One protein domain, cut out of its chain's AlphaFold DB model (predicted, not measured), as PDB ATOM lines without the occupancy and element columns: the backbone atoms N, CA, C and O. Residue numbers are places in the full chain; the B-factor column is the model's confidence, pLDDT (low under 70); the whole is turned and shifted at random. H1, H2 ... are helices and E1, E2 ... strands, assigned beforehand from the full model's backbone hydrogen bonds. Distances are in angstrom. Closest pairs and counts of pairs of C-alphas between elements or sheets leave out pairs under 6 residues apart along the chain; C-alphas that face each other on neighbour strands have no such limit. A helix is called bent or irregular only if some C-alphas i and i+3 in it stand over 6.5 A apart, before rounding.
ATOM      1  N   ARG A  79      10.089  -7.586  -2.445       92.31
ATOM      2  CA  ARG A  79      10.826  -8.842  -2.571       92.31
ATOM      3  C   ARG A  79       9.887 -10.031  -2.569       92.31
ATOM      4  O   ARG A  79       8.867 -10.023  -1.885       92.31
ATOM      5  N   GLU A  80      10.272 -11.051  -3.316       94.38
ATOM      6  CA  GLU A  80       9.609 -12.346  -3.287       94.38
ATOM      7  C   GLU A  80      10.080 -13.110  -2.047       94.38
ATOM      8  O   GLU A  80      11.280 -13.286  -1.835       94.38
ATOM      9  N   LEU A  81       9.139 -13.557  -1.217       96.31
ATOM     10  CA  LEU A  81       9.430 -14.478  -0.124       96.31
ATOM     11  C   LEU A  81       9.522 -15.897  -0.681       96.31
ATOM     12  O   LEU A  81       8.559 -16.391  -1.267       96.31
ATOM     13  N   VAL A  82      10.632 -16.586  -0.426       97.44
ATOM     14  CA  VAL A  82      10.740 -18.011  -0.752       97.44
ATOM     15  C   VAL A  82       9.910 -18.810   0.246       97.44
ATOM     16  O   VAL A  82      10.375 -19.167   1.325       97.44
ATOM     17  N   ALA A  83       8.652 -19.068  -0.110       95.19
ATOM     18  CA  ALA A  83       7.659 -19.637   0.795       95.19
ATOM     19  C   ALA A  83       8.024 -21.033   1.339       95.19
ATOM     20  O   ALA A  83       7.598 -21.374   2.442       95.19
ATOM     21  N   SER A  84       8.822 -21.821   0.608       96.62
ATOM     22  CA  SER A  84       9.304 -23.138   1.054       96.62
ATOM     23  C   SER A  84      10.355 -23.057   2.165       96.62
ATOM     24  O   SER A  84      10.472 -23.986   2.959       96.62
ATOM     25  N   ARG A  85      11.083 -21.937   2.273       97.94
ATOM     26  CA  ARG A  85      12.178 -21.737   3.233       97.94
ATOM     27  C   ARG A  85      11.841 -20.654   4.249       97.94
ATOM     28  O   ARG A  85      12.558 -19.671   4.428       97.94
ATOM     29  N   VAL A  86      10.707 -20.833   4.930       97.69
ATOM     30  CA  VAL A  86      10.246 -19.924   5.986       97.69
ATOM     31  C   VAL A  86      10.160 -20.637   7.326       97.69
ATOM     32  O   VAL A  86       9.343 -21.534   7.520       97.69
ATOM     33  N   LYS A  87      10.942 -20.164   8.299       97.38
ATOM     34  CA  LYS A  87      10.777 -20.551   9.704       97.38
ATOM     35  C   LYS A  87       9.933 -19.496  10.404       97.38
ATOM     36  O   LYS A  87      10.354 -18.344  10.515       97.38
ATOM     37  N   ARG A  88       8.748 -19.878  10.881       94.00
ATOM     38  CA  ARG A  88       7.847 -18.992  11.634       94.00
ATOM     39  C   ARG A  88       8.127 -19.074  13.129       94.00
ATOM     40  O   ARG A  88       8.317 -20.161  13.669       94.00
ATOM     41  N   TYR A  89       8.073 -17.930  13.805       90.69
ATOM     42  CA  TYR A  89       8.120 -17.876  15.262       90.69
ATOM     43  C   TYR A  89       6.712 -17.690  15.834       90.69
ATOM     44  O   TYR A  89       6.241 -16.566  15.989       90.69
ATOM     45  N   ASN A  90       6.045 -18.803  16.147       79.56
ATOM     46  CA  ASN A  90       4.630 -18.810  16.551       79.56
ATOM     47  C   ASN A  90       4.412 -18.713  18.070       79.56
ATOM     48  O   ASN A  90       3.275 -18.633  18.519       79.56
ATOM     49  N   LYS A  91       5.480 -18.746  18.876       78.62
ATOM     50  CA  LYS A  91       5.379 -18.760  20.348       78.62
ATOM     51  C   LYS A  91       5.053 -17.386  20.952       78.62
ATOM     52  O   LYS A  91       4.761 -17.312  22.138       78.62
ATOM     53  N   GLY A  92       5.103 -16.319  20.150       72.88
ATOM     54  CA  GLY A  92       5.042 -14.945  20.647       72.88
ATOM     55  C   GLY A  92       6.324 -14.536  21.384       72.88
ATOM     56  O   GLY A  92       7.162 -15.371  21.731       72.88
ATOM     57  N   ALA A  93       6.516 -13.233  21.574       80.94
ATOM     58  CA  ALA A  93       7.593 -12.704  22.407       80.94
ATOM     59  C   ALA A  93       7.041 -11.555  23.252       80.94
ATOM     60  O   ALA A  93       6.373 -10.670  22.713       80.94
ATOM     61  N   ASP A  94       7.346 -11.565  24.545       84.81
ATOM     62  CA  ASP A  94       6.923 -10.506  25.470       84.81
ATOM     63  C   ASP A  94       7.860  -9.288  25.419       84.81
ATOM     64  O   ASP A  94       7.466  -8.158  25.726       84.81
ATOM     65  N   GLU A  95       9.095  -9.523  24.973       92.38
ATOM     66  CA  GLU A  95      10.169  -8.546  24.839       92.38
ATOM     67  C   GLU A  95      10.592  -8.381  23.377       92.38
ATOM     68  O   GLU A  95      10.401  -9.272  22.543       92.38
ATOM     69  N   ASN A  96      11.184  -7.226  23.068       95.62
ATOM     70  CA  ASN A  96      11.728  -6.968  21.741       95.62
ATOM     71  C   ASN A  96      12.834  -7.979  21.412       95.62
ATOM     72  O   ASN A  96      13.735  -8.204  22.213       95.62
ATOM     73  N   THR A  97      12.781  -8.538  20.209       96.69
ATOM     74  CA  THR A  97      13.787  -9.465  19.678       96.69
ATOM     75  C   THR A  97      14.802  -8.724  18.804       96.69
ATOM     76  O   THR A  97      14.628  -7.544  18.484       96.69
ATOM     77  N   ILE A  98      15.871  -9.412  18.402       97.62
ATOM     78  CA  ILE A  98      16.880  -8.900  17.470       97.62
ATOM     79  C   ILE A  98      16.626  -9.467  16.080       97.62
ATOM     80  O   ILE A  98      16.441 -10.669  15.923       97.62
ATOM     81  N   VAL A  99      16.645  -8.616  15.058       97.62
ATOM     82  CA  VAL A  99      16.541  -9.021  13.654       97.62
ATOM     83  C   VAL A  99      17.793  -8.588  12.905       97.62
ATOM     84  O   VAL A  99      18.106  -7.399  12.854       97.62
ATOM     85  N   SER A 100      18.482  -9.545  12.290       97.38
ATOM     86  CA  SER A 100      19.572  -9.289  11.348       97.38
ATOM     87  C   SER A 100      19.038  -9.340   9.920       97.38
ATOM     88  O   SER A 100      18.345 -10.297   9.555       97.38
ATOM     89  N   VAL A 101      19.399  -8.354   9.101       96.38
ATOM     90  CA  VAL A 101      19.094  -8.323   7.667       96.38
ATOM     91  C   VAL A 101      20.409  -8.244   6.902       96.38
ATOM     92  O   VAL A 101      21.144  -7.271   7.041       96.38
ATOM     93  N   GLN A 102      20.693  -9.250   6.080       95.31
ATOM     94  CA  GLN A 102      21.961  -9.363   5.357       95.31
ATOM     95  C   GLN A 102      21.754  -9.878   3.936       95.31
ATOM     96  O   GLN A 102      20.777 -10.574   3.663       95.31
ATOM     97  N   THR A 103      22.664  -9.559   3.022       94.00
ATOM     98  CA  THR A 103      22.710 -10.207   1.706       94.00
ATOM     99  C   THR A 103      23.491 -11.515   1.776       94.00
ATOM    100  O   THR A 103      24.358 -11.706   2.625       94.00
ATOM    101  N   ARG A 104      23.196 -12.433   0.865       94.75
ATOM    102  CA  ARG A 104      23.972 -13.650   0.634       94.75
ATOM    103  C   ARG A 104      24.365 -13.681  -0.826       94.75
ATOM    104  O   ARG A 104      23.498 -13.836  -1.684       94.75
ATOM    105  N   ASN A 105      25.653 -13.478  -1.079       93.50
ATOM    106  CA  ASN A 105      26.174 -13.327  -2.426       93.50
ATOM    107  C   ASN A 105      26.230 -14.700  -3.098       93.50
ATOM    108  O   ASN A 105      26.886 -15.631  -2.639       93.50
ATOM    109  N   LEU A 106      25.501 -14.817  -4.190       93.19
ATOM    110  CA  LEU A 106      25.428 -15.970  -5.055       93.19
ATOM    111  C   LEU A 106      26.356 -15.757  -6.243       93.19
ATOM    112  O   LEU A 106      26.440 -14.664  -6.809       93.19
ATOM    113  N   LYS A 107      26.996 -16.836  -6.672       93.25
ATOM    114  CA  LYS A 107      27.698 -16.843  -7.943       93.25
ATOM    115  C   LYS A 107      26.670 -16.790  -9.085       93.25
ATOM    116  O   LYS A 107      25.656 -17.504  -9.016       93.25
ATOM    117  N   PRO A 108      26.873 -15.959 -10.123       91.19
ATOM    118  CA  PRO A 108      26.048 -16.016 -11.323       91.19
ATOM    119  C   PRO A 108      26.060 -17.431 -11.901       91.19
ATOM    120  O   PRO A 108      27.120 -18.042 -12.011       91.19
ATOM    121  N   MET A 109      24.900 -17.962 -12.297       91.56
ATOM    122  CA  MET A 109      24.823 -19.344 -12.799       91.56
ATOM    123  C   MET A 109      25.674 -19.580 -14.052       91.56
ATOM    124  O   MET A 109      26.134 -20.693 -14.267       91.56
ATOM    125  N   SER A 110      25.932 -18.535 -14.843       91.12
ATOM    126  CA  SER A 110      26.851 -18.574 -15.986       91.12
ATOM    127  C   SER A 110      28.316 -18.831 -15.608       91.12
ATOM    128  O   SER A 110      29.109 -19.155 -16.482       91.12
ATOM    129  N   GLU A 111      28.684 -18.664 -14.337       92.31
ATOM    130  CA  GLU A 111      30.045 -18.851 -13.819       92.31
ATOM    131  C   GLU A 111      30.182 -20.105 -12.936       92.31
ATOM    132  O   GLU A 111      31.243 -20.339 -12.344       92.31
ATOM    133  N   VAL A 112      29.110 -20.890 -12.786       94.00
ATOM    134  CA  VAL A 112      29.129 -22.147 -12.029       94.00
ATOM    135  C   VAL A 112      29.364 -23.301 -13.001       94.00
ATOM    136  O   VAL A 112      28.467 -23.691 -13.745       94.00
ATOM    137  N   GLU A 113      30.575 -23.854 -12.988       92.56
ATOM    138  CA  GLU A 113      30.931 -25.020 -13.802       92.56
ATOM    139  C   GLU A 113      30.160 -26.266 -13.345       92.56
ATOM    140  O   GLU A 113      30.116 -26.574 -12.153       92.56
ATOM    141  N   GLU A 114      29.542 -26.963 -14.307       92.50
ATOM    142  CA  GLU A 114      28.757 -28.192 -14.094       92.50
ATOM    143  C   GLU A 114      27.641 -28.072 -13.034       92.50
ATOM    144  O   GLU A 114      27.193 -29.072 -12.478       92.50
ATOM    145  N   GLY A 115      27.182 -26.850 -12.749       93.56
ATOM    146  CA  GLY A 115      26.132 -26.585 -11.771       93.56
ATOM    147  C   GLY A 115      24.767 -26.316 -12.395       93.56
ATOM    148  O   GLY A 115      24.623 -26.059 -13.591       93.56
ATOM    149  N   SER A 116      23.731 -26.319 -11.560       95.81
ATOM    150  CA  SER A 116      22.373 -25.964 -11.971       95.81
ATOM    151  C   SER A 116      21.649 -25.161 -10.895       95.81
ATOM    152  O   SER A 116      21.925 -25.285  -9.702       95.81
ATOM    153  N   SER A 117      20.675 -24.348 -11.315       93.88
ATOM    154  CA  SER A 117      19.783 -23.674 -10.368       93.88
ATOM    155  C   SER A 117      19.048 -24.688  -9.489       93.88
ATOM    156  O   SER A 117      18.890 -24.440  -8.303       93.88
ATOM    157  N   GLU A 118      18.643 -25.835 -10.043       96.81
ATOM    158  CA  GLU A 118      17.950 -26.893  -9.297       96.81
ATOM    159  C   GLU A 118      18.830 -27.495  -8.195       96.81
ATOM    160  O   GLU A 118      18.368 -27.663  -7.070       96.81
ATOM    161  N   GLU A 119      20.102 -27.783  -8.481       97.69
ATOM    162  CA  GLU A 119      21.041 -28.251  -7.456       97.69
ATOM    163  C   GLU A 119      21.241 -27.189  -6.367       97.69
ATOM    164  O   GLU A 119      21.172 -27.515  -5.182       97.69
ATOM    165  N   ARG A 120      21.404 -25.911  -6.742       96.88
ATOM    166  CA  ARG A 120      21.511 -24.812  -5.770       96.88
ATOM    167  C   ARG A 120      20.286 -24.722  -4.862       96.88
ATOM    168  O   ARG A 120      20.446 -24.543  -3.657       96.88
ATOM    169  N   GLU A 121      19.080 -24.825  -5.422       97.12
ATOM    170  CA  GLU A 121      17.848 -24.824  -4.626       97.12
ATOM    171  C   GLU A 121      17.798 -26.021  -3.672       97.12
ATOM    172  O   GLU A 121      17.528 -25.822  -2.493       97.12
ATOM    173  N   LYS A 122      18.150 -27.231  -4.129       98.25
ATOM    174  CA  LYS A 122      18.187 -28.431  -3.273       98.25
ATOM    175  C   LYS A 122      19.162 -28.289  -2.107       98.25
ATOM    176  O   LYS A 122      18.833 -28.691  -0.998       98.25
ATOM    177  N   LEU A 123      20.335 -27.695  -2.333       98.19
ATOM    178  CA  LEU A 123      21.300 -27.421  -1.263       98.19
ATOM    179  C   LEU A 123      20.744 -26.405  -0.250       98.19
ATOM    180  O   LEU A 123      20.873 -26.596   0.956       98.19
ATOM    181  N   LEU A 124      20.092 -25.337  -0.723       98.00
ATOM    182  CA  LEU A 124      19.436 -24.354   0.147       98.00
ATOM    183  C   LEU A 124      18.280 -24.965   0.953       98.00
ATOM    184  O   LEU A 124      18.151 -24.669   2.143       98.00
ATOM    185  N   ASP A 125      17.464 -25.812   0.325       98.62
ATOM    186  CA  ASP A 125      16.376 -26.544   0.977       98.62
ATOM    187  C   ASP A 125      16.925 -27.499   2.044       98.62
ATOM    188  O   ASP A 125      16.478 -27.460   3.191       98.62
ATOM    189  N   GLU A 126      17.965 -28.272   1.721       98.62
ATOM    190  CA  GLU A 126      18.613 -29.179   2.670       98.62
ATOM    191  C   GLU A 126      19.181 -28.420   3.882       98.62
ATOM    192  O   GLU A 126      18.942 -28.821   5.027       98.62
ATOM    193  N   PHE A 127      19.874 -27.292   3.667       98.50
ATOM    194  CA  PHE A 127      20.353 -26.441   4.763       98.50
ATOM    195  C   PHE A 127      19.205 -25.930   5.629       98.50
ATOM    196  O   PHE A 127      19.281 -25.929   6.863       98.50
ATOM    197  N   PHE A 128      18.141 -25.457   4.986       98.69
ATOM    198  CA  PHE A 128      16.992 -24.918   5.683       98.69
ATOM    199  C   PHE A 128      16.343 -25.986   6.576       98.69
ATOM    200  O   PHE A 128      16.136 -25.750   7.770       98.69
ATOM    201  N   GLU A 129      16.093 -27.177   6.036       98.62
ATOM    202  CA  GLU A 129      15.437 -28.281   6.737       98.62
ATOM    203  C   GLU A 129      16.291 -28.875   7.863       98.62
ATOM    204  O   GLU A 129      15.795 -29.081   8.979       98.62
ATOM    205  N   LYS A 130      17.572 -29.151   7.588       98.50
ATOM    206  CA  LYS A 130      18.454 -29.842   8.537       98.50
ATOM    207  C   LYS A 130      19.076 -28.906   9.567       98.50
ATOM    208  O   LYS A 130      19.238 -29.313  10.715       98.50
ATOM    209  N   ALA A 131      19.393 -27.666   9.194       98.25
ATOM    210  CA  ALA A 131      20.105 -26.729  10.061       98.25
ATOM    211  C   ALA A 131      19.201 -25.594  10.566       98.25
ATOM    212  O   ALA A 131      18.984 -25.463  11.771       98.25
ATOM    213  N   VAL A 132      18.624 -24.775   9.680       98.38
ATOM    214  CA  VAL A 132      17.880 -23.563  10.093       98.38
ATOM    215  C   VAL A 132      16.645 -23.907  10.928       98.38
ATOM    216  O   VAL A 132      16.422 -23.329  11.999       98.38
ATOM    217  N   MET A 133      15.852 -24.880  10.482       97.94
ATOM    218  CA  MET A 133      14.655 -25.330  11.194       97.94
ATOM    219  C   MET A 133      14.979 -25.947  12.556       97.94
ATOM    220  O   MET A 133      14.175 -25.817  13.478       97.94
ATOM    221  N   LYS A 134      16.162 -26.555  12.705       97.75
ATOM    222  CA  LYS A 134      16.622 -27.215  13.936       97.75
ATOM    223  C   LYS A 134      17.431 -26.307  14.866       97.75
ATOM    224  O   LYS A 134      17.721 -26.701  15.988       97.75
ATOM    225  N   ASN A 135      17.783 -25.097  14.431       98.25
ATOM    226  CA  ASN A 135      18.515 -24.142  15.256       98.25
ATOM    227  C   ASN A 135      17.567 -23.354  16.175       98.25
ATOM    228  O   ASN A 135      16.897 -22.424  15.726       98.25
ATOM    229  N   ASP A 136      17.536 -23.685  17.464       96.38
ATOM    230  CA  ASP A 136      16.652 -23.043  18.448       96.38
ATOM    231  C   ASP A 136      16.967 -21.563  18.721       96.38
ATOM    232  O   ASP A 136      16.085 -20.821  19.157       96.38
ATOM    233  N   LYS A 137      18.190 -21.102  18.426       97.56
ATOM    234  CA  LYS A 137      18.566 -19.685  18.567       97.56
ATOM    235  C   LYS A 137      18.002 -18.818  17.443       97.56
ATOM    236  O   LYS A 137      17.768 -17.629  17.646       97.56
ATOM    237  N   VAL A 138      17.741 -19.410  16.275       98.12
ATOM    238  CA  VAL A 138      17.049 -18.747  15.163       98.12
ATOM    239  C   VAL A 138      15.544 -18.883  15.381       98.12
ATOM    240  O   VAL A 138      14.954 -19.925  15.090       98.12
ATOM    241  N   LEU A 139      14.911 -17.822  15.875       96.62
ATOM    242  CA  LEU A 139      13.475 -17.785  16.153       96.62
ATOM    243  C   LEU A 139      12.654 -17.813  14.860       96.62
ATOM    244  O   LEU A 139      11.727 -18.613  14.731       96.62
ATOM    245  N   SER A 140      13.003 -16.957  13.897       97.25
ATOM    246  CA  SER A 140      12.392 -16.929  12.565       97.25
ATOM    247  C   SER A 140      13.435 -16.726  11.468       97.25
ATOM    248  O   SER A 140      14.518 -16.190  11.711       97.25
ATOM    249  N   HIS A 141      13.109 -17.184  10.261       98.25
ATOM    250  CA  HIS A 141      13.955 -17.087   9.074       98.25
ATOM    251  C   HIS A 141      13.099 -16.793   7.843       98.25
ATOM    252  O   HIS A 141      12.036 -17.397   7.672       98.25
ATOM    253  N   ARG A 142      13.579 -15.881   6.994       97.94
ATOM    254  CA  ARG A 142      13.019 -15.580   5.674       97.94
ATOM    255  C   ARG A 142      14.152 -15.407   4.663       97.94
ATOM    256  O   ARG A 142      15.081 -14.635   4.914       97.94
ATOM    257  N   GLU A 143      14.021 -16.060   3.516       97.75
ATOM    258  CA  GLU A 143      14.795 -15.775   2.307       97.75
ATOM    259  C   GLU A 143      13.964 -14.880   1.379       97.75
ATOM    260  O   GLU A 143      12.834 -15.215   1.019       97.75
ATOM    261  N   LEU A 144      14.521 -13.728   1.003       95.88
ATOM    262  CA  LEU A 144      13.866 -12.712   0.186       95.88
ATOM    263  C   LEU A 144      14.633 -12.503  -1.124       95.88
ATOM    264  O   LEU A 144      15.748 -11.966  -1.135       95.88
ATOM    265  N   ARG A 145      14.019 -12.874  -2.244       92.88
ATOM    266  CA  ARG A 145      14.575 -12.699  -3.591       92.88
ATOM    267  C   ARG A 145      14.191 -11.353  -4.174       92.88
ATOM    268  O   ARG A 145      13.209 -10.725  -3.777       92.88
ATOM    269  N   HIS A 146      15.024 -10.864  -5.083       89.12
ATOM    270  CA  HIS A 146      14.725  -9.625  -5.782       89.12
ATOM    271  C   HIS A 146      13.440  -9.788  -6.606       89.12
ATOM    272  O   HIS A 146      13.345 -10.710  -7.407       89.12
ATOM    273  N   TYR A 147      12.485  -8.878  -6.411       88.00
ATOM    274  CA  TYR A 147      11.308  -8.747  -7.268       88.00
ATOM    275  C   TYR A 147      11.282  -7.362  -7.919       88.00
ATOM    276  O   TYR A 147      11.245  -7.247  -9.140       88.00
ATOM    277  N   TRP A 148      11.359  -6.301  -7.106       80.94
ATOM    278  CA  TRP A 148      11.438  -4.928  -7.592       80.94
ATOM    279  C   TRP A 148      12.218  -4.027  -6.628       80.94
ATOM    280  O   TRP A 148      11.990  -4.015  -5.416       80.94
ATOM    281  N   SER A 149      13.128  -3.223  -7.174       75.06
ATOM    282  CA  SER A 149      13.766  -2.113  -6.466       75.06
ATOM    283  C   SER A 149      13.887  -0.903  -7.383       75.06
ATOM    284  O   SER A 149      14.016  -1.060  -8.591       75.06
ATOM    285  N   GLY A 150      13.911   0.308  -6.821       66.81
ATOM    286  CA  GLY A 150      14.058   1.567  -7.572       66.81
ATOM    287  C   GLY A 150      15.424   1.793  -8.244       66.81
ATOM    288  O   GLY A 150      15.748   2.920  -8.603       66.81
ATOM    289  N   THR A 151      16.242   0.753  -8.395       64.88
ATOM    290  CA  THR A 151      17.526   0.770  -9.106       64.88
ATOM    291  C   THR A 151      17.476  -0.268 -10.225       64.88
ATOM    292  O   THR A 151      16.964  -1.366 -10.022       64.88
ATOM    293  N   LEU A 152      18.020   0.068 -11.401       51.62
ATOM    294  CA  LEU A 152      18.010  -0.757 -12.627       51.62
ATOM    295  C   LEU A 152      18.812  -2.076 -12.530       51.62
ATOM    296  O   LEU A 152      19.008  -2.753 -13.535       51.62
ATOM    297  N   GLY A 153      19.254  -2.465 -11.332       54.97
ATOM    298  CA  GLY A 153      20.150  -3.599 -11.138       54.97
ATOM    299  C   GLY A 153      21.565  -3.345 -11.676       54.97
ATOM    300  O   GLY A 153      21.849  -2.321 -12.294       54.97
ATOM    301  N   GLY A 154      22.464  -4.285 -11.378       53.88
ATOM    302  CA  GLY A 154      23.904  -4.213 -11.637       53.88
ATOM    303  C   GLY A 154      24.696  -4.476 -10.353       53.88
ATOM    304  O   GLY A 154      24.512  -3.768  -9.365       53.88
ATOM    305  N   GLY A 155      25.533  -5.516 -10.348       64.62
ATOM    306  CA  GLY A 155      26.311  -5.953  -9.181       64.62
ATOM    307  C   GLY A 155      26.140  -7.441  -8.864       64.62
ATOM    308  O   GLY A 155      25.577  -8.185  -9.669       64.62
ATOM    309  N   ASP A 156      26.635  -7.854  -7.694       67.69
ATOM    310  CA  ASP A 156      26.583  -9.242  -7.224       67.69
ATOM    311  C   ASP A 156      25.151  -9.792  -7.237       67.69
ATOM    312  O   ASP A 156      24.195  -9.115  -6.848       67.69
ATOM    313  N   PHE A 157      24.990 -11.043  -7.666       85.31
ATOM    314  CA  PHE A 157      23.719 -11.752  -7.546       85.31
ATOM    315  C   PHE A 157      23.534 -12.135  -6.074       85.31
ATOM    316  O   PHE A 157      24.448 -12.686  -5.478       85.31
ATOM    317  N   TYR A 158      22.399 -11.837  -5.439       91.75
ATOM    318  CA  TYR A 158      22.197 -12.162  -4.021       91.75
ATOM    319  C   TYR A 158      20.728 -12.391  -3.667       91.75
ATOM    320  O   TYR A 158      19.819 -11.888  -4.330       91.75
ATOM    321  N   TYR A 159      20.497 -13.085  -2.553       94.19
ATOM    322  CA  TYR A 159      19.231 -13.014  -1.820       94.19
ATOM    323  C   TYR A 159      19.421 -12.249  -0.508       94.19
ATOM    324  O   TYR A 159      20.539 -12.105  -0.015       94.19
ATOM    325  N   VAL A 160      18.334 -11.716   0.050       95.56
ATOM    326  CA  VAL A 160      18.344 -11.118   1.388       95.56
ATOM    327  C   VAL A 160      17.876 -12.153   2.390       95.56
ATOM    328  O   VAL A 160      16.795 -12.719   2.261       95.56
ATOM    329  N   GLU A 161      18.694 -12.386   3.400       97.62
ATOM    330  CA  GLU A 161      18.366 -13.226   4.531       97.62
ATOM    331  C   GLU A 161      17.928 -12.360   5.711       97.62
ATOM    332  O   GLU A 161      18.626 -11.427   6.118       97.62
ATOM    333  N   VAL A 162      16.780 -12.705   6.287       98.06
ATOM    334  CA  VAL A 162      16.264 -12.097   7.511       98.06
ATOM    335  C   VAL A 162      16.181 -13.179   8.573       98.06
ATOM    336  O   VAL A 162      15.472 -14.171   8.392       98.06
ATOM    337  N   ARG A 163      16.889 -12.992   9.687       98.25
ATOM    338  CA  ARG A 163      16.834 -13.898  10.840       98.25
ATOM    339  C   ARG A 163      16.486 -13.127  12.097       98.25
ATOM    340  O   ARG A 163      16.971 -12.019  12.305       98.25
ATOM    341  N   GLU A 164      15.641 -13.729  12.917       97.88
ATOM    342  CA  GLU A 164      15.235 -13.202  14.214       97.88
ATOM    343  C   GLU A 164      15.831 -14.053  15.335       97.88
ATOM    344  O   GLU A 164      15.818 -15.281  15.257       97.88
ATOM    345  N   TYR A 165      16.304 -13.397  16.387       97.81
ATOM    346  CA  TYR A 165      16.959 -13.987  17.547       97.81
ATOM    347  C   TYR A 165      16.378 -13.391  18.821       97.81
ATOM    348  O   TYR A 165      15.889 -12.259  18.829       97.81
ATOM    349  N   LYS A 166      16.461 -14.131  19.927       96.31
ATOM    350  CA  LYS A 166      15.998 -13.624  21.223       96.31
ATOM    351  C   LYS A 166      16.869 -12.469  21.723       96.31
ATOM    352  O   LYS A 166      16.351 -11.531  22.317       96.31
ATOM    353  N   SER A 167      18.174 -12.531  21.471       96.06
ATOM    354  CA  SER A 167      19.164 -11.589  21.988       96.06
ATOM    355  C   SER A 167      20.287 -11.330  20.979       96.06
ATOM    356  O   SER A 167      20.437 -12.059  19.995       96.06
ATOM    357  N   LEU A 168      21.105 -10.302  21.229       96.25
ATOM    358  CA  LEU A 168      22.309 -10.050  20.430       96.25
ATOM    359  C   LEU A 168      23.351 -11.161  20.627       96.25
ATOM    360  O   LEU A 168      24.075 -11.498  19.697       96.25
ATOM    361  N   GLU A 169      23.407 -11.747  21.824       97.25
ATOM    362  CA  GLU A 169      24.277 -12.886  22.118       97.25
ATOM    363  C   GLU A 169      23.918 -14.092  21.245       97.25
ATOM    364  O   GLU A 169      24.801 -14.679  20.626       97.25
ATOM    365  N   ASP A 170      22.627 -14.408  21.117       97.88
ATOM    366  CA  ASP A 170      22.163 -15.492  20.246       97.88
ATOM    367  C   ASP A 170      22.422 -15.204  18.765       97.88
ATOM    368  O   ASP A 170      22.745 -16.121  18.014       97.88
ATOM    369  N   MET A 171      22.311 -13.940  18.343       97.31
ATOM    370  CA  MET A 171      22.628 -13.521  16.975       97.31
ATOM    371  C   MET A 171      24.124 -13.662  16.664       97.31
ATOM    372  O   MET A 171      24.475 -14.154  15.592       97.31
ATOM    373  N   ASN A 172      24.995 -13.238  17.584       96.19
ATOM    374  CA  ASN A 172      26.450 -13.290  17.415       96.19
ATOM    375  C   ASN A 172      27.001 -14.713  17.576       96.19
ATOM    376  O   ASN A 172      27.954 -15.082  16.897       96.19
ATOM    377  N   ASN A 173      26.378 -15.522  18.437       97.25
ATOM    378  CA  ASN A 173      26.765 -16.904  18.720       97.25
ATOM    379  C   ASN A 173      25.599 -17.878  18.459       97.25
ATOM    380  O   ASN A 173      25.131 -18.563  19.381       97.25
ATOM    381  N   PRO A 174      25.146 -18.011  17.200       96.12
ATOM    382  CA  PRO A 174      23.971 -18.806  16.837       96.12
ATOM    383  C   PRO A 174      24.213 -20.322  16.889       96.12
ATOM    384  O   PRO A 174      23.301 -21.088  16.594       96.12
ATOM    385  N   GLY A 175      25.425 -20.771  17.235       97.50
ATOM    386  CA  GLY A 175      25.747 -22.192  17.399       97.50
ATOM    387  C   GLY A 175      25.841 -22.981  16.091       97.50
ATOM    388  O   GLY A 175      25.615 -24.187  16.097       97.50
ATOM    389  N   TRP A 176      26.164 -22.332  14.962       96.94
ATOM    390  CA  TRP A 176      26.177 -22.999  13.650       96.94
ATOM    391  C   TRP A 176      27.095 -24.219  13.579       96.94
ATOM    392  O   TRP A 176      26.734 -25.170  12.900       96.94
ATOM    393  N   ALA A 177      28.230 -24.231  14.283       96.75
ATOM    394  CA  ALA A 177      29.122 -25.392  14.307       96.75
ATOM    395  C   ALA A 177      28.403 -26.651  14.823       96.75
ATOM    396  O   ALA A 177      28.282 -27.629  14.092       96.75
ATOM    397  N   GLU A 178      27.820 -26.580  16.023       97.69
ATOM    398  CA  GLU A 178      27.078 -27.690  16.635       97.69
ATOM    399  C   GLU A 178      25.838 -28.081  15.813       97.69
ATOM    400  O   GLU A 178      25.530 -29.260  15.645       97.69
ATOM    401  N   VAL A 179      25.119 -27.095  15.267       98.12
ATOM    402  CA  VAL A 179      23.954 -27.351  14.406       98.12
ATOM    403  C   VAL A 179      24.366 -28.096  13.136       98.12
ATOM    404  O   VAL A 179      23.689 -29.043  12.743       98.12
ATOM    405  N   ASN A 180      25.477 -27.707  12.512       97.62
ATOM    406  CA  ASN A 180      25.984 -28.356  11.306       97.62
ATOM    407  C   ASN A 180      26.508 -29.766  11.600       97.62
ATOM    408  O   ASN A 180      26.287 -30.666  10.795       97.62
ATOM    409  N   GLU A 181      27.153 -29.980  12.748       98.00
ATOM    410  CA  GLU A 181      27.553 -31.317  13.200       98.00
ATOM    411  C   GLU A 181      26.345 -32.231  13.418       98.00
ATOM    412  O   GLU A 181      26.375 -33.393  13.042       98.00
ATOM    413  N   LYS A 182      25.240 -31.713  13.960       97.88
ATOM    414  CA  LYS A 182      23.998 -32.490  14.106       97.88
ATOM    415  C   LYS A 182      23.307 -32.764  12.769       97.88
ATOM    416  O   LYS A 182      22.712 -33.825  12.601       97.88
ATOM    417  N   ALA A 183      23.349 -31.805  11.844       97.69
ATOM    418  CA  ALA A 183      22.721 -31.912  10.529       97.69
ATOM    419  C   ALA A 183      23.449 -32.904   9.603       97.69
ATOM    420  O   ALA A 183      22.795 -33.658   8.881       97.69
ATOM    421  N   TRP A 184      24.783 -32.928   9.669       98.38
ATOM    422  CA  TRP A 184      25.653 -33.877   8.971       98.38
ATOM    423  C   TRP A 184      26.680 -34.436   9.969       98.38
ATOM    424  O   TRP A 184      27.755 -33.848  10.116       98.38
ATOM    425  N   PRO A 185      26.351 -35.523  10.701       97.88
ATOM    426  CA  PRO A 185      27.222 -36.090  11.738       97.88
ATOM    427  C   PRO A 185      28.543 -36.631  11.207       97.88
ATOM    428  O   PRO A 185      29.574 -36.452  11.857       97.88
ATOM    429  N   ASP A 186      28.515 -37.246  10.025       98.38
ATOM    430  CA  ASP A 186      29.721 -37.698   9.345       98.38
ATOM    431  C   ASP A 186      30.525 -36.500   8.818       98.38
ATOM    432  O   ASP A 186      29.993 -35.599   8.162       98.38
ATOM    433  N   GLU A 187      31.815 -36.460   9.149       97.62
ATOM    434  CA  GLU A 187      32.680 -35.328   8.818       97.62
ATOM    435  C   GLU A 187      32.935 -35.217   7.311       97.62
ATOM    436  O   GLU A 187      32.986 -34.102   6.786       97.62
ATOM    437  N   GLU A 188      33.058 -36.343   6.612       97.94
ATOM    438  CA  GLU A 188      33.339 -36.367   5.179       97.94
ATOM    439  C   GLU A 188      32.095 -35.980   4.373       97.94
ATOM    440  O   GLU A 188      32.185 -35.146   3.471       97.94
ATOM    441  N   GLU A 189      30.908 -36.462   4.756       97.69
ATOM    442  CA  GLU A 189      29.639 -35.994   4.183       97.69
ATOM    443  C   GLU A 189      29.434 -34.491   4.414       97.69
ATOM    444  O   GLU A 189      29.034 -33.764   3.499       97.69
ATOM    445  N   ARG A 190      29.749 -33.999   5.619       97.94
ATOM    446  CA  ARG A 190      29.645 -32.575   5.956       97.94
ATOM    447  C   ARG A 190      30.601 -31.725   5.122       97.94
ATOM    448  O   ARG A 190      30.193 -30.675   4.628       97.94
ATOM    449  N   LYS A 191      31.854 -32.155   4.943       98.00
ATOM    450  CA  LYS A 191      32.824 -31.478   4.061       98.00
ATOM    451  C   LYS A 191      32.332 -31.463   2.616       98.00
ATOM    452  O   LYS A 191      32.251 -30.387   2.027       98.00
ATOM    453  N   ALA A 192      31.913 -32.612   2.088       97.75
ATOM    454  CA  ALA A 192      31.403 -32.731   0.724       97.75
ATOM    455  C   ALA A 192      30.174 -31.838   0.481       97.75
ATOM    456  O   ALA A 192      30.025 -31.245  -0.590       97.75
ATOM    457  N   TYR A 193      29.297 -31.699   1.479       97.94
ATOM    458  CA  TYR A 193      28.176 -30.766   1.428       97.94
ATOM    459  C   TYR A 193      28.650 -29.308   1.283       97.94
ATOM    460  O   TYR A 193      28.205 -28.601   0.375       97.94
ATOM    461  N   TRP A 194      29.588 -28.856   2.124       96.62
ATOM    462  CA  TRP A 194      30.099 -27.481   2.064       96.62
ATOM    463  C   TRP A 194      30.920 -27.188   0.807       96.62
ATOM    464  O   TRP A 194      30.854 -26.072   0.298       96.62
ATOM    465  N   GLU A 195      31.621 -28.179   0.255       96.06
ATOM    466  CA  GLU A 195      32.279 -28.064  -1.050       96.06
ATOM    467  C   GLU A 195      31.267 -27.822  -2.176       96.06
ATOM    468  O   GLU A 195      31.471 -26.937  -3.010       96.06
ATOM    469  N   LYS A 196      30.133 -28.540  -2.180       96.38
ATOM    470  CA  LYS A 196      29.049 -28.306  -3.149       96.38
ATOM    471  C   LYS A 196      28.434 -26.924  -2.986       96.38
ATOM    472  O   LYS A 196      28.285 -26.212  -3.975       96.38
ATOM    473  N   VAL A 197      28.122 -26.518  -1.753       95.88
ATOM    474  CA  VAL A 197      27.604 -25.170  -1.465       95.88
ATOM    475  C   VAL A 197      28.590 -24.104  -1.945       95.88
ATOM    476  O   VAL A 197      28.176 -23.145  -2.593       95.88
ATOM    477  N   GLY A 198      29.890 -24.291  -1.712       95.50
ATOM    478  CA  GLY A 198      30.941 -23.353  -2.106       95.50
ATOM    479  C   GLY A 198      30.978 -23.025  -3.603       95.50
ATOM    480  O   GLY A 198      31.385 -21.926  -3.966       95.50
ATOM    481  N   LYS A 199      30.479 -23.910  -4.478       95.56
ATOM    482  CA  LYS A 199      30.365 -23.639  -5.924       95.56
ATOM    483  C   LYS A 199      29.386 -22.508  -6.254       95.56
ATOM    484  O   LYS A 199      29.541 -21.832  -7.269       95.56
ATOM    485  N   TYR A 200      28.368 -22.324  -5.415       96.38
ATOM    486  CA  TYR A 200      27.203 -21.485  -5.699       96.38
ATOM    487  C   TYR A 200      27.229 -20.115  -5.021       96.38
ATOM    488  O   TYR A 200      26.372 -19.279  -5.319       96.38
ATOM    489  N   PHE A 201      28.178 -19.874  -4.120       94.62
ATOM    490  CA  PHE A 201      28.241 -18.662  -3.311       94.62
ATOM    491  C   PHE A 201      29.546 -17.917  -3.546       94.62
ATOM    492  O   PHE A 201      30.626 -18.503  -3.523       94.62
ATOM    493  N   ASN A 202      29.437 -16.603  -3.716       92.31
ATOM    494  CA  ASN A 202      30.596 -15.729  -3.637       92.31
ATOM    495  C   ASN A 202      30.936 -15.495  -2.158       92.31
ATOM    496  O   ASN A 202      30.030 -15.444  -1.320       92.31
ATOM    497  N   PRO A 203      32.225 -15.352  -1.810       87.62
ATOM    498  CA  PRO A 203      32.622 -15.118  -0.432       87.62
ATOM    499  C   PRO A 203      32.020 -13.812   0.103       87.62
ATOM    500  O   PRO A 203      31.897 -12.816  -0.609       87.62
ATOM    501  N   GLY A 204      31.701 -13.817   1.396       86.81
ATOM    502  CA  GLY A 204      31.214 -12.644   2.114       86.81
ATOM    503  C   GLY A 204      29.693 -12.469   2.122       86.81
ATOM    504  O   GLY A 204      28.916 -13.279   1.618       86.81
ATOM    505  N   HIS A 205      29.275 -11.402   2.789       91.25
ATOM    506  CA  HIS A 205      27.902 -10.918   2.890       91.25
ATOM    507  C   HIS A 205      27.943  -9.409   3.141       91.25
ATOM    508  O   HIS A 205      28.972  -8.883   3.570       91.25
ATOM    509  N   THR A 206      26.823  -8.727   2.911       91.56
ATOM    510  CA  THR A 206      26.648  -7.327   3.305       91.56
ATOM    511  C   THR A 206      25.592  -7.234   4.392       91.56
ATOM    512  O   THR A 206      24.443  -7.631   4.179       91.56
ATOM    513  N   ASP A 207      25.955  -6.653   5.532       92.06
ATOM    514  CA  ASP A 207      25.007  -6.334   6.595       92.06
ATOM    515  C   ASP A 207      24.183  -5.102   6.216       92.06
ATOM    516  O   ASP A 207      24.681  -3.977   6.158       92.06
ATOM    517  N   LEU A 208      22.891  -5.305   5.958       90.94
ATOM    518  CA  LEU A 208      21.950  -4.219   5.659       90.94
ATOM    519  C   LEU A 208      21.414  -3.553   6.937       90.94
ATOM    520  O   LEU A 208      20.855  -2.451   6.882       90.94
ATOM    521  N   GLY A 209      21.560  -4.223   8.079       93.50
ATOM    522  CA  GLY A 209      21.295  -3.666   9.398       93.50
ATOM    523  C   GLY A 209      20.958  -4.719  10.446       93.50
ATOM    524  O   GLY A 209      20.462  -5.808  10.143       93.50
ATOM    525  N   ILE A 210      21.182  -4.338  11.701       96.12
ATOM    526  CA  ILE A 210      20.687  -5.046  12.879       96.12
ATOM    527  C   ILE A 210      19.614  -4.167  13.511       96.12
ATOM    528  O   ILE A 210      19.765  -2.946  13.634       96.12
ATOM    529  N   HIS A 211      18.514  -4.793  13.903       96.38
ATOM    530  CA  HIS A 211      17.306  -4.099  14.300       96.38
ATOM    531  C   HIS A 211      16.716  -4.669  15.584       96.38
ATOM    532  O   HIS A 211      16.693  -5.881  15.784       96.38
ATOM    533  N   TRP A 212      16.157  -3.786  16.409       95.94
ATOM    534  CA  TRP A 212      15.164  -4.196  17.396       95.94
ATOM    535  C   TRP A 212      13.858  -4.490  16.670       95.94
ATOM    536  O   TRP A 212      13.369  -3.634  15.938       95.94
ATOM    537  N   ASN A 213      13.251  -5.646  16.901       95.88
ATOM    538  CA  ASN A 213      11.882  -5.894  16.479       95.88
ATOM    539  C   ASN A 213      10.929  -5.505  17.612       95.88
ATOM    540  O   ASN A 213      10.938  -6.110  18.683       95.88
ATOM    541  N   PHE A 214      10.105  -4.488  17.382       93.81
ATOM    542  CA  PHE A 214       9.101  -4.015  18.327       93.81
ATOM    543  C   PHE A 214       7.894  -4.954  18.329       93.81
ATOM    544  O   PHE A 214       6.864  -4.673  17.721       93.81
ATOM    545  N   VAL A 215       8.026  -6.083  19.027       92.12
ATOM    546  CA  VAL A 215       7.094  -7.225  18.971       92.12
ATOM    547  C   VAL A 215       5.647  -6.873  19.325       92.12
ATOM    548  O   VAL A 215       4.716  -7.458  18.785       92.12
ATOM    549  N   LYS A 216       5.424  -5.848  20.154       89.69
ATOM    550  CA  LYS A 216       4.072  -5.363  20.489       89.69
ATOM    551  C   LYS A 216       3.360  -4.659  19.323       89.69
ATOM    552  O   LYS A 216       2.169  -4.379  19.416       89.69
ATOM    553  N   LEU A 217       4.085  -4.334  18.252       88.88
ATOM    554  CA  LEU A 217       3.573  -3.681  17.042       88.88
ATOM    555  C   LEU A 217       3.505  -4.637  15.835       88.88
ATOM    556  O   LEU A 217       3.026  -4.250  14.764       88.88
TER     557      LEU A 217
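This is residues 79 to 217 of the 220 residues of an uncharacterized protein of Candidatus Marinimicrobia bacterium (UniProt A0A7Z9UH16). A twisted sheet of five strands has helix H1 packed on one face near its E1 edge and the short helix H2 over E4 on the same face, with no named helix on the other face. Beyond H1, helices H3 and H4 form a corner off the sheet, and the loop of residues 150 to 155 sticks out past the hairpin E3 and E4. The printed part has 139 residues with five named strands and four named helices, in the order E1 E2 H1 E3 E4 H2 H3 H4 E5; the sheet runs E1 E3 E4 E2 E5, antiparallel throughout, and the class is mixed, helices and strands. It is compact, with a radius of gyration of the C-alphas of 15.9 A, and flat, spanning 49 by 45 by 24 A.

E1, residues 79 to 87, begins at C-alpha 79 (10.826, -8.842, -2.571) and bends by 91 degrees at residue 84. E2 is residues 97 to 106, 28.1 A long. H1, residues 117 to 132, is 20.5 A long and neither bent nor irregular, but only just: C-alphas 129 and 132 are 6.3 A apart. E3, residues 138 to 148, is 27.2 A long, and E4, residues 157 to 165, 26.1 A. H2 is residues 168 to 172, H3 residues 176 to 183, and H4 residues 187 to 198, 16.3 A long. E5, residues 207 to 213, ends at C-alpha 213 (11.882, -5.894, 16.479).

E1 and E3 pair through N 82 and O 143, 3.0 A. E3 and E4 are a hairpin, with N 144 and O 160 at 2.8 A. E4 and E2 have N 100 and O 163 at 2.9 A, and E2 and edge strand E5 have N 99 and O 211 at 2.8 A. E2, H1 and E3 form a split strand-helix-strand unit, two strands running the same way with E4 between them, and its crossover is right-handed. H1 is on the sheet at a height of 8.1 A, over E1 and, only just, E3 with 3 C-alphas; it only just runs along the strands, at 29 degrees to E1 on the local plane. With H1 on one face, the sheet makes two layers. H2 is on the same face, over E4, at a height of 8.5 A. H1 touches H3 with residues 130 to 131 alone, about perpendicular at 79 degrees; the closest C-alphas, of Lys 130 and Ala 183, are 5.1 A apart. H3 and H4 only just touch, only at the corner, with 3 pairs of C-alphas within 8 A; the closest are those of Glu 181 and Arg 190, 7.6 A. H3 and H4 are not on the sheet. In H1, H2, H3 and H4 every O i to N i+4 pair is within hydrogen-bond range.

The two C-alphas farthest apart, of Asp 94 and Glu 114, are 48.5 A apart. The printed part has no cut and no long link. Its mean pLDDT is 93.0, and residues 150 to 156 are under 70.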